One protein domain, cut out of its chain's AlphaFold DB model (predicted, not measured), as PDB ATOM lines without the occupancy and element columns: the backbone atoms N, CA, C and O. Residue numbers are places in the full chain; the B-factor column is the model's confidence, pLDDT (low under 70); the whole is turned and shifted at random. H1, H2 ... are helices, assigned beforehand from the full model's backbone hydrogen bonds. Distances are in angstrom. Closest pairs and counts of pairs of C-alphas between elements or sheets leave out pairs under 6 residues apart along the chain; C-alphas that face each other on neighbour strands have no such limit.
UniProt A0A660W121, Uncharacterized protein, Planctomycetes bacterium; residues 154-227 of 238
ATOM      1  N   PRO A 154     137.434  98.524  57.200       91.81
ATOM      2  CA  PRO A 154     137.438  97.704  58.415       91.81
ATOM      3  C   PRO A 154     136.284  98.012  59.386       91.81
ATOM      4  O   PRO A 154     135.746  97.107  60.024       91.81
ATOM      5  N   GLU A 155     135.861  99.275  59.480       86.00
ATOM      6  CA  GLU A 155     134.743  99.691  60.337       86.00
ATOM      7  C   GLU A 155     133.392  99.171  59.822       86.00
ATOM      8  O   GLU A 155     132.560  98.684  60.594       86.00
ATOM      9  N   GLU A 156     133.176  99.214  58.507       78.69
ATOM     10  CA  GLU A 156     131.975  98.668  57.869       78.69
ATOM     11  C   GLU A 156     131.919  97.144  57.993       78.69
ATOM     12  O   GLU A 156     130.860  96.598  58.315       78.69
ATOM     13  N   GLN A 157     133.058  96.463  57.834       74.75
ATOM     14  CA  GLN A 157     133.170  95.021  58.056       74.75
ATOM     15  C   GLN A 157     132.775  94.644  59.490       74.75
ATOM     16  O   GLN A 157     131.953  93.746  59.686       74.75
ATOM     17  N   GLN A 158     133.292  95.354  60.500       78.44
ATOM     18  CA  GLN A 158     132.935  95.115  61.905       78.44
ATOM     19  C   GLN A 158     131.446  95.346  62.171       78.44
ATOM     20  O   GLN A 158     130.797  94.545  62.851       78.44
ATOM     21  N   LYS A 159     130.874  96.419  61.614       82.69
ATOM     22  CA  LYS A 159     129.445  96.715  61.751       82.69
ATOM     23  C   LYS A 159     128.585  95.618  61.127       82.69
ATOM     24  O   LYS A 159     127.589  95.217  61.734       82.69
ATOM     25  N   LEU A 160     128.970  95.121  59.953       72.00
ATOM     26  CA  LEU A 160     128.264  94.047  59.264       72.00
ATOM     27  C   LEU A 160     128.355  92.728  60.047       72.00
ATOM     28  O   LEU A 160     127.333  92.082  60.277       72.00
ATOM     29  N   LEU A 161     129.539  92.365  60.551       72.50
ATOM     30  CA  LEU A 161     129.722  91.183  61.400       72.50
ATOM     31  C   LEU A 161     128.854  91.246  62.664       72.50
ATOM     32  O   LEU A 161     128.128  90.298  62.961       72.50
ATOM     33  N   ALA A 162     128.828  92.388  63.355       78.62
ATOM     34  CA  ALA A 162     127.977  92.575  64.530       78.62
ATOM     35  C   ALA A 162     126.474  92.450  64.198       78.62
ATOM     36  O   ALA A 162     125.681  91.983  65.024       78.62
ATOM     37  N   GLN A 163     126.049  92.857  62.997       72.31
ATOM     38  CA  GLN A 163     124.678  92.634  62.529       72.31
ATOM     39  C   GLN A 163     124.400  91.148  62.278       72.31
ATOM     40  O   GLN A 163     123.371  90.646  62.741       72.31
ATOM     41  N   TYR A 164     125.319  90.431  61.625       68.12
ATOM     42  CA  TYR A 164     125.197  88.988  61.410       68.12
ATOM     43  C   TYR A 164     125.139  88.211  62.719       68.12
ATOM     44  O   TYR A 164     124.284  87.341  62.866       68.12
ATOM     45  N   GLU A 165     125.971  88.546  63.704       68.25
ATOM     46  CA  GLU A 165     125.932  87.911  65.021       68.25
ATOM     47  C   GLU A 165     124.575  88.103  65.705       68.25
ATOM     48  O   GLU A 165     123.994  87.150  66.234       68.25
ATOM     49  N   ARG A 166     124.005  89.314  65.642       73.44
ATOM     50  CA  ARG A 166     122.659  89.588  66.172       73.44
ATOM     51  C   ARG A 166     121.588  88.795  65.429       73.44
ATOM     52  O   ARG A 166     120.697  88.233  66.072       73.44
ATOM     53  N   ALA A 167     121.667  88.723  64.102       65.44
ATOM     54  CA  ALA A 167     120.743  87.944  63.283       65.44
ATOM     55  C   ALA A 167     120.862  86.439  63.573       65.44
ATOM     56  O   ALA A 167     119.848  85.750  63.729       65.44
ATOM     57  N   ALA A 168     122.082  85.926  63.736       62.69
ATOM     58  CA  ALA A 168     122.364  84.545  64.097       62.69
ATOM     59  C   ALA A 168     121.833  84.218  65.500       62.69
ATOM     60  O   ALA A 168     121.151  83.206  65.681       62.69
ATOM     61  N   ALA A 169     122.048  85.099  66.479       67.69
ATOM     62  CA  ALA A 169     121.507  84.959  67.827       67.69
ATOM     63  C   ALA A 169     119.966  84.983  67.841       67.69
ATOM     64  O   ALA A 169     119.332  84.167  68.520       67.69
ATOM     65  N   ALA A 170     119.343  85.871  67.058       67.75
ATOM     66  CA  ALA A 170     117.890  85.939  66.910       67.75
ATOM     67  C   ALA A 170     117.331  84.660  66.268       67.75
ATOM     68  O   ALA A 170     116.379  84.071  66.789       67.75
ATOM     69  N   SER A 171     117.976  84.175  65.205       66.38
ATOM     70  CA  SER A 171     117.670  82.907  64.539       66.38
ATOM     71  C   SER A 171     117.836  81.709  65.476       66.38
ATOM     72  O   SER A 171     116.960  80.849  65.542       66.38
ATOM     73  N   ALA A 172     118.901  81.656  66.278       65.56
ATOM     74  CA  ALA A 172     119.111  80.609  67.276       65.56
ATOM     75  C   ALA A 172     118.014  80.628  68.351       65.56
ATOM     76  O   ALA A 172     117.476  79.580  68.721       65.56
ATOM     77  N   LYS A 173     117.614  81.815  68.820       72.31
ATOM     78  CA  LYS A 173     116.489  81.976  69.752       72.31
ATOM     79  C   LYS A 173     115.170  81.515  69.127       72.31
ATOM     80  O   LYS A 173     114.416  80.801  69.791       72.31
ATOM     81  N   ALA A 174     114.915  81.865  67.866       70.81
ATOM     82  CA  ALA A 174     113.738  81.431  67.119       70.81
ATOM     83  C   ALA A 174     113.714  79.906  66.940       70.81
ATOM     84  O   ALA A 174     112.709  79.280  67.265       70.81
ATOM     85  N   ARG A 175     114.839  79.286  66.558       71.56
ATOM     86  CA  ARG A 175     114.993  77.824  66.457       71.56
ATOM     87  C   ARG A 175     114.759  77.130  67.796       71.56
ATOM     88  O   ARG A 175     114.031  76.148  67.855       71.56
ATOM     89  N   ARG A 176     115.294  77.667  68.900       74.94
ATOM     90  CA  ARG A 176     115.040  77.144  70.257       74.94
ATOM     91  C   ARG A 176     113.573  77.272  70.663       74.94
ATOM     92  O   ARG A 176     113.059  76.410  71.370       74.94
ATOM     93  N   ALA A 177     112.901  78.355  70.283       73.94
ATOM     94  CA  ALA A 177     111.464  78.501  70.510       73.94
ATOM     95  C   ALA A 177     110.670  77.511  69.645       73.94
ATOM     96  O   ALA A 177     109.713  76.907  70.127       73.94
ATOM     97  N   GLN A 178     111.109  77.298  68.401       78.25
ATOM     98  CA  GLN A 178     110.501  76.369  67.462       78.25
ATOM     99  C   GLN A 178     110.606  74.919  67.927       78.25
ATOM    100  O   GLN A 178     109.590  74.237  68.032       78.25
ATOM    101  N   ALA A 179     111.809  74.477  68.290       75.81
ATOM    102  CA  ALA A 179     112.058  73.148  68.833       75.81
ATOM    103  C   ALA A 179     111.225  72.883  70.094       75.81
ATOM    104  O   ALA A 179     110.642  71.811  70.237       75.81
ATOM    105  N   ARG A 180     111.100  73.885  70.978       81.38
ATOM    106  CA  ARG A 180     110.278  73.777  72.190       81.38
ATOM    107  C   ARG A 180     108.809  73.518  71.876       81.38
ATOM    108  O   ARG A 180     108.248  72.565  72.409       81.38
ATOM    109  N   TRP A 181     108.177  74.320  71.017       86.31
ATOM    110  CA  TRP A 181     106.760  74.086  70.719       86.31
ATOM    111  C   TRP A 181     106.549  72.820  69.883       86.31
ATOM    112  O   TRP A 181     105.561  72.125  70.105       86.31
ATOM    113  N   LEU A 182     107.474  72.481  68.977       86.81
ATOM    114  CA  LEU A 182     107.421  71.230  68.216       86.81
ATOM    115  C   LEU A 182     107.463  70.011  69.137       86.81
ATOM    116  O   LEU A 182     106.675  69.093  68.940       86.81
ATOM    117  N   GLY A 183     108.312  70.023  70.169       84.25
ATOM    118  CA  GLY A 183     108.361  68.958  71.174       84.25
ATOM    119  C   GLY A 183     107.022  68.768  71.890       84.25
ATOM    120  O   GLY A 183     106.533  67.645  71.993       84.25
ATOM    121  N   VAL A 184     106.378  69.864  72.302       89.69
ATOM    122  CA  VAL A 184     105.049  69.826  72.940       89.69
ATOM    123  C   VAL A 184     103.971  69.327  71.972       89.69
ATOM    124  O   VAL A 184     103.135  68.509  72.350       89.69
ATOM    125  N   VAL A 185     103.990  69.779  70.713       90.81
ATOM    126  CA  VAL A 185     103.035  69.320  69.692       90.81
ATOM    127  C   VAL A 185     103.213  67.829  69.411       90.81
ATOM    128  O   VAL A 185     102.228  67.096  69.431       90.81
ATOM    129  N   LEU A 186     104.449  67.361  69.220       90.19
ATOM    130  CA  LEU A 186     104.762  65.946  69.000       90.19
ATOM    131  C   LEU A 186     104.317  65.065  70.169       90.19
ATOM    132  O   LEU A 186     103.727  64.013  69.942       90.19
ATOM    133  N   ALA A 187     104.565  65.505  71.404       91.94
ATOM    134  CA  ALA A 187     104.143  64.793  72.610       91.94
ATOM    135  C   ALA A 187     102.614  64.755  72.783       91.94
ATOM    136  O   ALA A 187     102.100  63.904  73.500       91.94
ATOM    137  N   SER A 188     101.882  65.662  72.128       95.56
ATOM    138  CA  SER A 188     100.418  65.714  72.195       95.56
ATOM    139  C   SER A 188      99.704  64.743  71.249       95.56
ATOM    140  O   SER A 188      98.476  64.639  71.331       95.56
ATOM    141  N   PHE A 189     100.435  64.096  70.338       95.62
ATOM    142  CA  PHE A 189      99.902  63.068  69.448       95.62
ATOM    143  C   PHE A 189     100.024  61.686  70.097       95.62
ATOM    144  O   PHE A 189     101.054  61.360  70.692       95.62
ATOM    145  N   THR A 190      99.000  60.847  69.936       97.00
ATOM    146  CA  THR A 190      99.075  59.438  70.352       97.00
ATOM    147  C   THR A 190     100.085  58.665  69.485       97.00
ATOM    148  O   THR A 190     100.485  59.150  68.418       97.00
ATOM    149  N   PRO A 191     100.555  57.476  69.907       96.31
ATOM    150  CA  PRO A 191     101.392  56.620  69.063       96.31
ATOM    151  C   PRO A 191     100.796  56.378  67.665       96.31
ATOM    152  O   PRO A 191     101.488  56.571  66.669       96.31
ATOM    153  N   GLU A 192      99.497  56.098  67.584       96.19
ATOM    154  CA  GLU A 192      98.778  55.817  66.333       96.19
ATOM    155  C   GLU A 192      98.737  57.053  65.430       96.19
ATOM    156  O   GLU A 192      98.987  56.969  64.228       96.19
ATOM    157  N   GLN A 193      98.492  58.233  66.011       95.38
ATOM    158  CA  GLN A 193      98.522  59.498  65.276       95.38
ATOM    159  C   GLN A 193      99.925  59.818  64.747       95.38
ATOM    160  O   GLN A 193     100.060  60.354  63.647       95.38
ATOM    161  N   ARG A 194     100.984  59.477  65.495       95.00
ATOM    162  CA  ARG A 194     102.370  59.645  65.029       95.00
ATOM    163  C   ARG A 194     102.691  58.719  63.861       95.00
ATOM    164  O   ARG A 194     103.337  59.160  62.911       95.00
ATOM    165  N   ASP A 195     102.210  57.482  63.885       93.31
ATOM    166  CA  ASP A 195     102.377  56.566  62.755       93.31
ATOM    167  C   ASP A 195     101.551  56.992  61.539       93.31
ATOM    168  O   ASP A 195     102.033  56.910  60.408       93.31
ATOM    169  N   GLN A 196     100.357  57.549  61.750       95.25
ATOM    170  CA  GLN A 196      99.572  58.152  60.678       95.25
ATOM    171  C   GLN A 196     100.298  59.355  60.058       95.25
ATOM    172  O   GLN A 196     100.380  59.450  58.835       95.25
ATOM    173  N   LEU A 197     100.875  60.240  60.881       92.88
ATOM    174  CA  LEU A 197     101.667  61.380  60.413       92.88
ATOM    175  C   LEU A 197     102.835  60.923  59.534       92.88
ATOM    176  O   LEU A 197     103.016  61.478  58.457       92.88
ATOM    177  N   ARG A 198     103.573  59.877  59.929       92.38
ATOM    178  CA  ARG A 198     104.700  59.334  59.142       92.38
ATOM    179  C   ARG A 198     104.304  58.876  57.736       92.38
ATOM    180  O   ARG A 198     105.136  58.917  56.840       92.38
ATOM    181  N   ARG A 199     103.048  58.463  57.540       93.62
ATOM    182  CA  ARG A 199     102.508  58.019  56.242       93.62
ATOM    183  C   ARG A 199     101.926  59.161  55.400       93.62
ATOM    184  O   ARG A 199     101.573  58.949  54.244       93.62
ATOM    185  N   MET A 200     101.777  60.363  55.962       94.44
ATOM    186  CA  MET A 200     101.265  61.530  55.238       94.44
ATOM    187  C   MET A 200     102.344  62.181  54.368       94.44
ATOM    188  O   MET A 200     103.527  62.141  54.694       94.44
ATOM    189  N   THR A 201     101.922  62.876  53.309       91.06
ATOM    190  CA  THR A 201     102.813  63.760  52.543       91.06
ATOM    191  C   THR A 201     103.312  64.923  53.413       91.06
ATOM    192  O   THR A 201     102.588  65.349  54.324       91.06
ATOM    193  N   PRO A 202     104.489  65.509  53.123       84.06
ATOM    194  CA  PRO A 202     105.040  66.617  53.908       84.06
ATOM    195  C   PRO A 202     104.071  67.793  54.105       84.06
ATOM    196  O   PRO A 202     103.909  68.292  55.217       84.06
ATOM    197  N   ALA A 203     103.340  68.178  53.054       79.25
ATOM    198  CA  ALA A 203     102.342  69.246  53.121       79.25
ATOM    199  C   ALA A 203     101.203  68.933  54.112       79.25
ATOM    200  O   ALA A 203     100.768  69.794  54.883       79.25
ATOM    201  N   ARG A 204     100.725  67.681  54.127       85.44
ATOM    202  CA  ARG A 204      99.667  67.231  55.045       85.44
ATOM    203  C   ARG A 204     100.176  67.121  56.480       85.44
ATOM    204  O   ARG A 204      99.465  67.543  57.390       85.44
ATOM    205  N   GLN A 205     101.405  66.640  56.672       86.38
ATOM    206  CA  GLN A 205     102.065  66.648  57.978       86.38
ATOM    207  C   GLN A 205     102.140  68.076  58.523       86.38
ATOM    208  O   GLN A 205     101.631  68.342  59.610       86.38
ATOM    209  N   ALA A 206     102.689  69.017  57.747       79.62
ATOM    210  CA  ALA A 206     102.818  70.416  58.145       79.62
ATOM    211  C   ALA A 206     101.468  71.026  58.555       79.62
ATOM    212  O   ALA A 206     101.363  71.645  59.617       79.62
ATOM    213  N   LYS A 207     100.407  70.780  57.773       88.25
ATOM    214  CA  LYS A 207      99.044  71.216  58.114       88.25
ATOM    215  C   LYS A 207      98.570  70.627  59.448       88.25
ATOM    216  O   LYS A 207      98.057  71.371  60.282       88.25
ATOM    217  N   ALA A 208      98.780  69.333  59.686       89.62
ATOM    218  CA  ALA A 208      98.408  68.681  60.943       89.62
ATOM    219  C   ALA A 208      99.168  69.255  62.155       89.62
ATOM    220  O   ALA A 208      98.555  69.523  63.191       89.62
ATOM    221  N   PHE A 209     100.471  69.534  62.018       91.50
ATOM    222  CA  PHE A 209     101.267  70.204  63.055       91.50
ATOM    223  C   PHE A 209     100.731  71.600  63.384       91.50
ATOM    224  O   PHE A 209     100.605  71.952  64.561       91.50
ATOM    225  N   LEU A 210     100.400  72.396  62.364       89.62
ATOM    226  CA  LEU A 210      99.874  73.750  62.543       89.62
ATOM    227  C   LEU A 210      98.486  73.745  63.195       89.62
ATOM    228  O   LEU A 210      98.258  74.512  64.134       89.62
ATOM    229  N   THR A 211      97.591  72.853  62.762       94.31
ATOM    230  CA  THR A 211      96.268  72.681  63.376       94.31
ATOM    231  C   THR A 211      96.401  72.286  64.844       94.31
ATOM    232  O   THR A 211      95.834  72.953  65.714       94.31
ATOM    233  N   ARG A 212      97.227  71.276  65.150       95.38
ATOM    234  CA  ARG A 212      97.428  70.811  66.527       95.38
ATOM    235  C   ARG A 212      98.044  71.886  67.415       95.38
ATOM    236  O   ARG A 212      97.620  72.081  68.553       95.38
ATOM    237  N   ARG A 213      99.006  72.646  66.891       93.56
ATOM    238  CA  ARG A 213      99.572  73.809  67.584       93.56
ATOM    239  C   ARG A 213      98.488  74.830  67.943       93.56
ATOM    240  O   ARG A 213      98.478  75.324  69.068       93.56
ATOM    241  N   ALA A 214      97.577  75.143  67.021       91.38
ATOM    242  CA  ALA A 214      96.493  76.095  67.265       91.38
ATOM    243  C   ALA A 214      95.494  75.603  68.328       91.38
ATOM    244  O   ALA A 214      94.988  76.408  69.109       91.38
ATOM    245  N   GLU A 215      95.214  74.301  68.383       95.19
ATOM    246  CA  GLU A 215      94.404  73.688  69.448       95.19
ATOM    247  C   GLU A 215      95.076  73.814  70.815       95.19
ATOM    248  O   GLU A 215      94.448  74.248  71.776       95.19
ATOM    249  N   LEU A 216      96.370  73.502  70.903       94.50
ATOM    250  CA  LEU A 216      97.126  73.600  72.152       94.50
ATOM    251  C   LEU A 216      97.248  75.045  72.650       94.50
ATOM    252  O   LEU A 216      97.192  75.275  73.855       94.50
ATOM    253  N   ILE A 217      97.374  76.020  71.743       92.56
ATOM    254  CA  ILE A 217      97.326  77.447  72.094       92.56
ATOM    255  C   ILE A 217      95.940  77.819  72.639       92.56
ATOM    256  O   ILE A 217      95.853  78.497  73.660       92.56
ATOM    257  N   ARG A 218      94.855  77.370  71.988       94.50
ATOM    258  CA  ARG A 218      93.477  77.599  72.462       94.50
ATOM    259  C   ARG A 218      93.227  76.966  73.833       94.50
ATOM    260  O   ARG A 218      92.559  77.573  74.658       94.50
ATOM    261  N   ALA A 219      93.821  75.805  74.091       94.81
ATOM    262  CA  ALA A 219      93.744  75.099  75.367       94.81
ATOM    263  C   ALA A 219      94.713  75.629  76.446       94.81
ATOM    264  O   ALA A 219      94.805  75.029  77.513       94.81
ATOM    265  N   GLY A 220      95.492  76.686  76.175       94.12
ATOM    266  CA  GLY A 220      96.462  77.246  77.128       94.12
ATOM    267  C   GLY A 220      97.705  76.382  77.384       94.12
ATOM    268  O   GLY A 220      98.515  76.711  78.244       94.12
ATOM    269  N   LYS A 221      97.895  75.293  76.628       91.75
ATOM    270  CA  LYS A 221      99.031  74.359  76.761       91.75
ATOM    271  C   LYS A 221     100.291  74.826  76.030       91.75
ATOM    272  O   LYS A 221     101.370  74.279  76.242       91.75
ATOM    273  N   LEU A 222     100.162  75.815  75.149       90.31
ATOM    274  CA  LEU A 222     101.277  76.485  74.487       90.31
ATOM    275  C   LEU A 222     101.135  78.003  74.630       90.31
ATOM    276  O   LEU A 222     100.031  78.524  74.449       90.31
ATOM    277  N   PRO A 223     102.237  78.733  74.886       83.38
ATOM    278  CA  PRO A 223     102.197  80.185  74.919       83.38
ATOM    279  C   PRO A 223     101.802  80.724  73.541       83.38
ATOM    280  O   PRO A 223     102.307  80.269  72.506       83.38
ATOM    281  N   LYS A 224     100.907  81.721  73.522       84.81
ATOM    282  CA  LYS A 224     100.592  82.456  72.292       84.81
ATOM    283  C   LYS A 224     101.894  83.053  71.746       84.81
ATOM    284  O   LYS A 224     102.671  83.609  72.528       84.81
ATOM    285  N   PRO A 225     102.169  82.945  70.431       77.12
ATOM    286  CA  PRO A 225     103.295  83.660  69.849       77.12
ATOM    287  C   PRO A 225     103.124  85.138  70.194       77.12
ATOM    288  O   PRO A 225     102.030  85.673  70.012       77.12
ATOM    289  N   ALA A 226     104.168  85.758  70.748       71.38
ATOM    290  CA  ALA A 226     104.127  87.162  71.130       71.38
ATOM    291  C   ALA A 226     103.664  87.978  69.918       71.38
ATOM    292  O   ALA A 226     104.382  88.080  68.920       71.38
ATOM    293  N   GLN A 227     102.437  88.499  69.973       60.16
ATOM    294  CA  GLN A 227     101.929  89.366  68.925       60.16
ATOM    295  C   GLN A 227     102.699  90.673  69.059       60.16
ATOM    296  O   GLN A 227     102.521  91.423  70.011       60.16
TER     297      GLN A 227
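What this domain is: This is residues 154 to 227 of the 238 residues of an uncharacterized protein of Planctomycetes bacterium (UniProt A0A660W121). The long helix H1 sticks out like a handle with residues 154 to 176, and near its end it crosses H3 in a small head completed by the short H2. The printed part has 74 residues, with three named helices in the order H1, H2, H3 and no named strand: all helix. It is extended, with a radius of gyration of the C-alphas of 17.5 A, spanning 57 by 28 by 16 A.

How they stand to each other: Start with H1, residues 154 to 187: its residues 181 to 185 alone touch H3, residues 202 to 218, about perpendicular at 80 degrees; look at their closest C-alphas, Val 185 and Arg 213, 6.0 A apart. H2, residues 191 to 199, is close to H3 but not clearly touching; their closest C-alphas, Leu 197 and Gln 205, are 5.8 A apart. In H1, H2 and H3 every O i to N i+4 pair is within hydrogen-bond range.

Where its parts are: Find C-alpha 154 at (137.438, 97.704, 58.415); from there H1 runs 48.9 A. H2 spans 12.9 A; H3 spans 24.5 A, ending at C-alpha 218, (93.477, 77.599, 72.462).

The domain as a whole: The printed part has no cut, and both links are tight. Check pLDDT: residues 164 to 165, 167 to 172 and 227 are under 70.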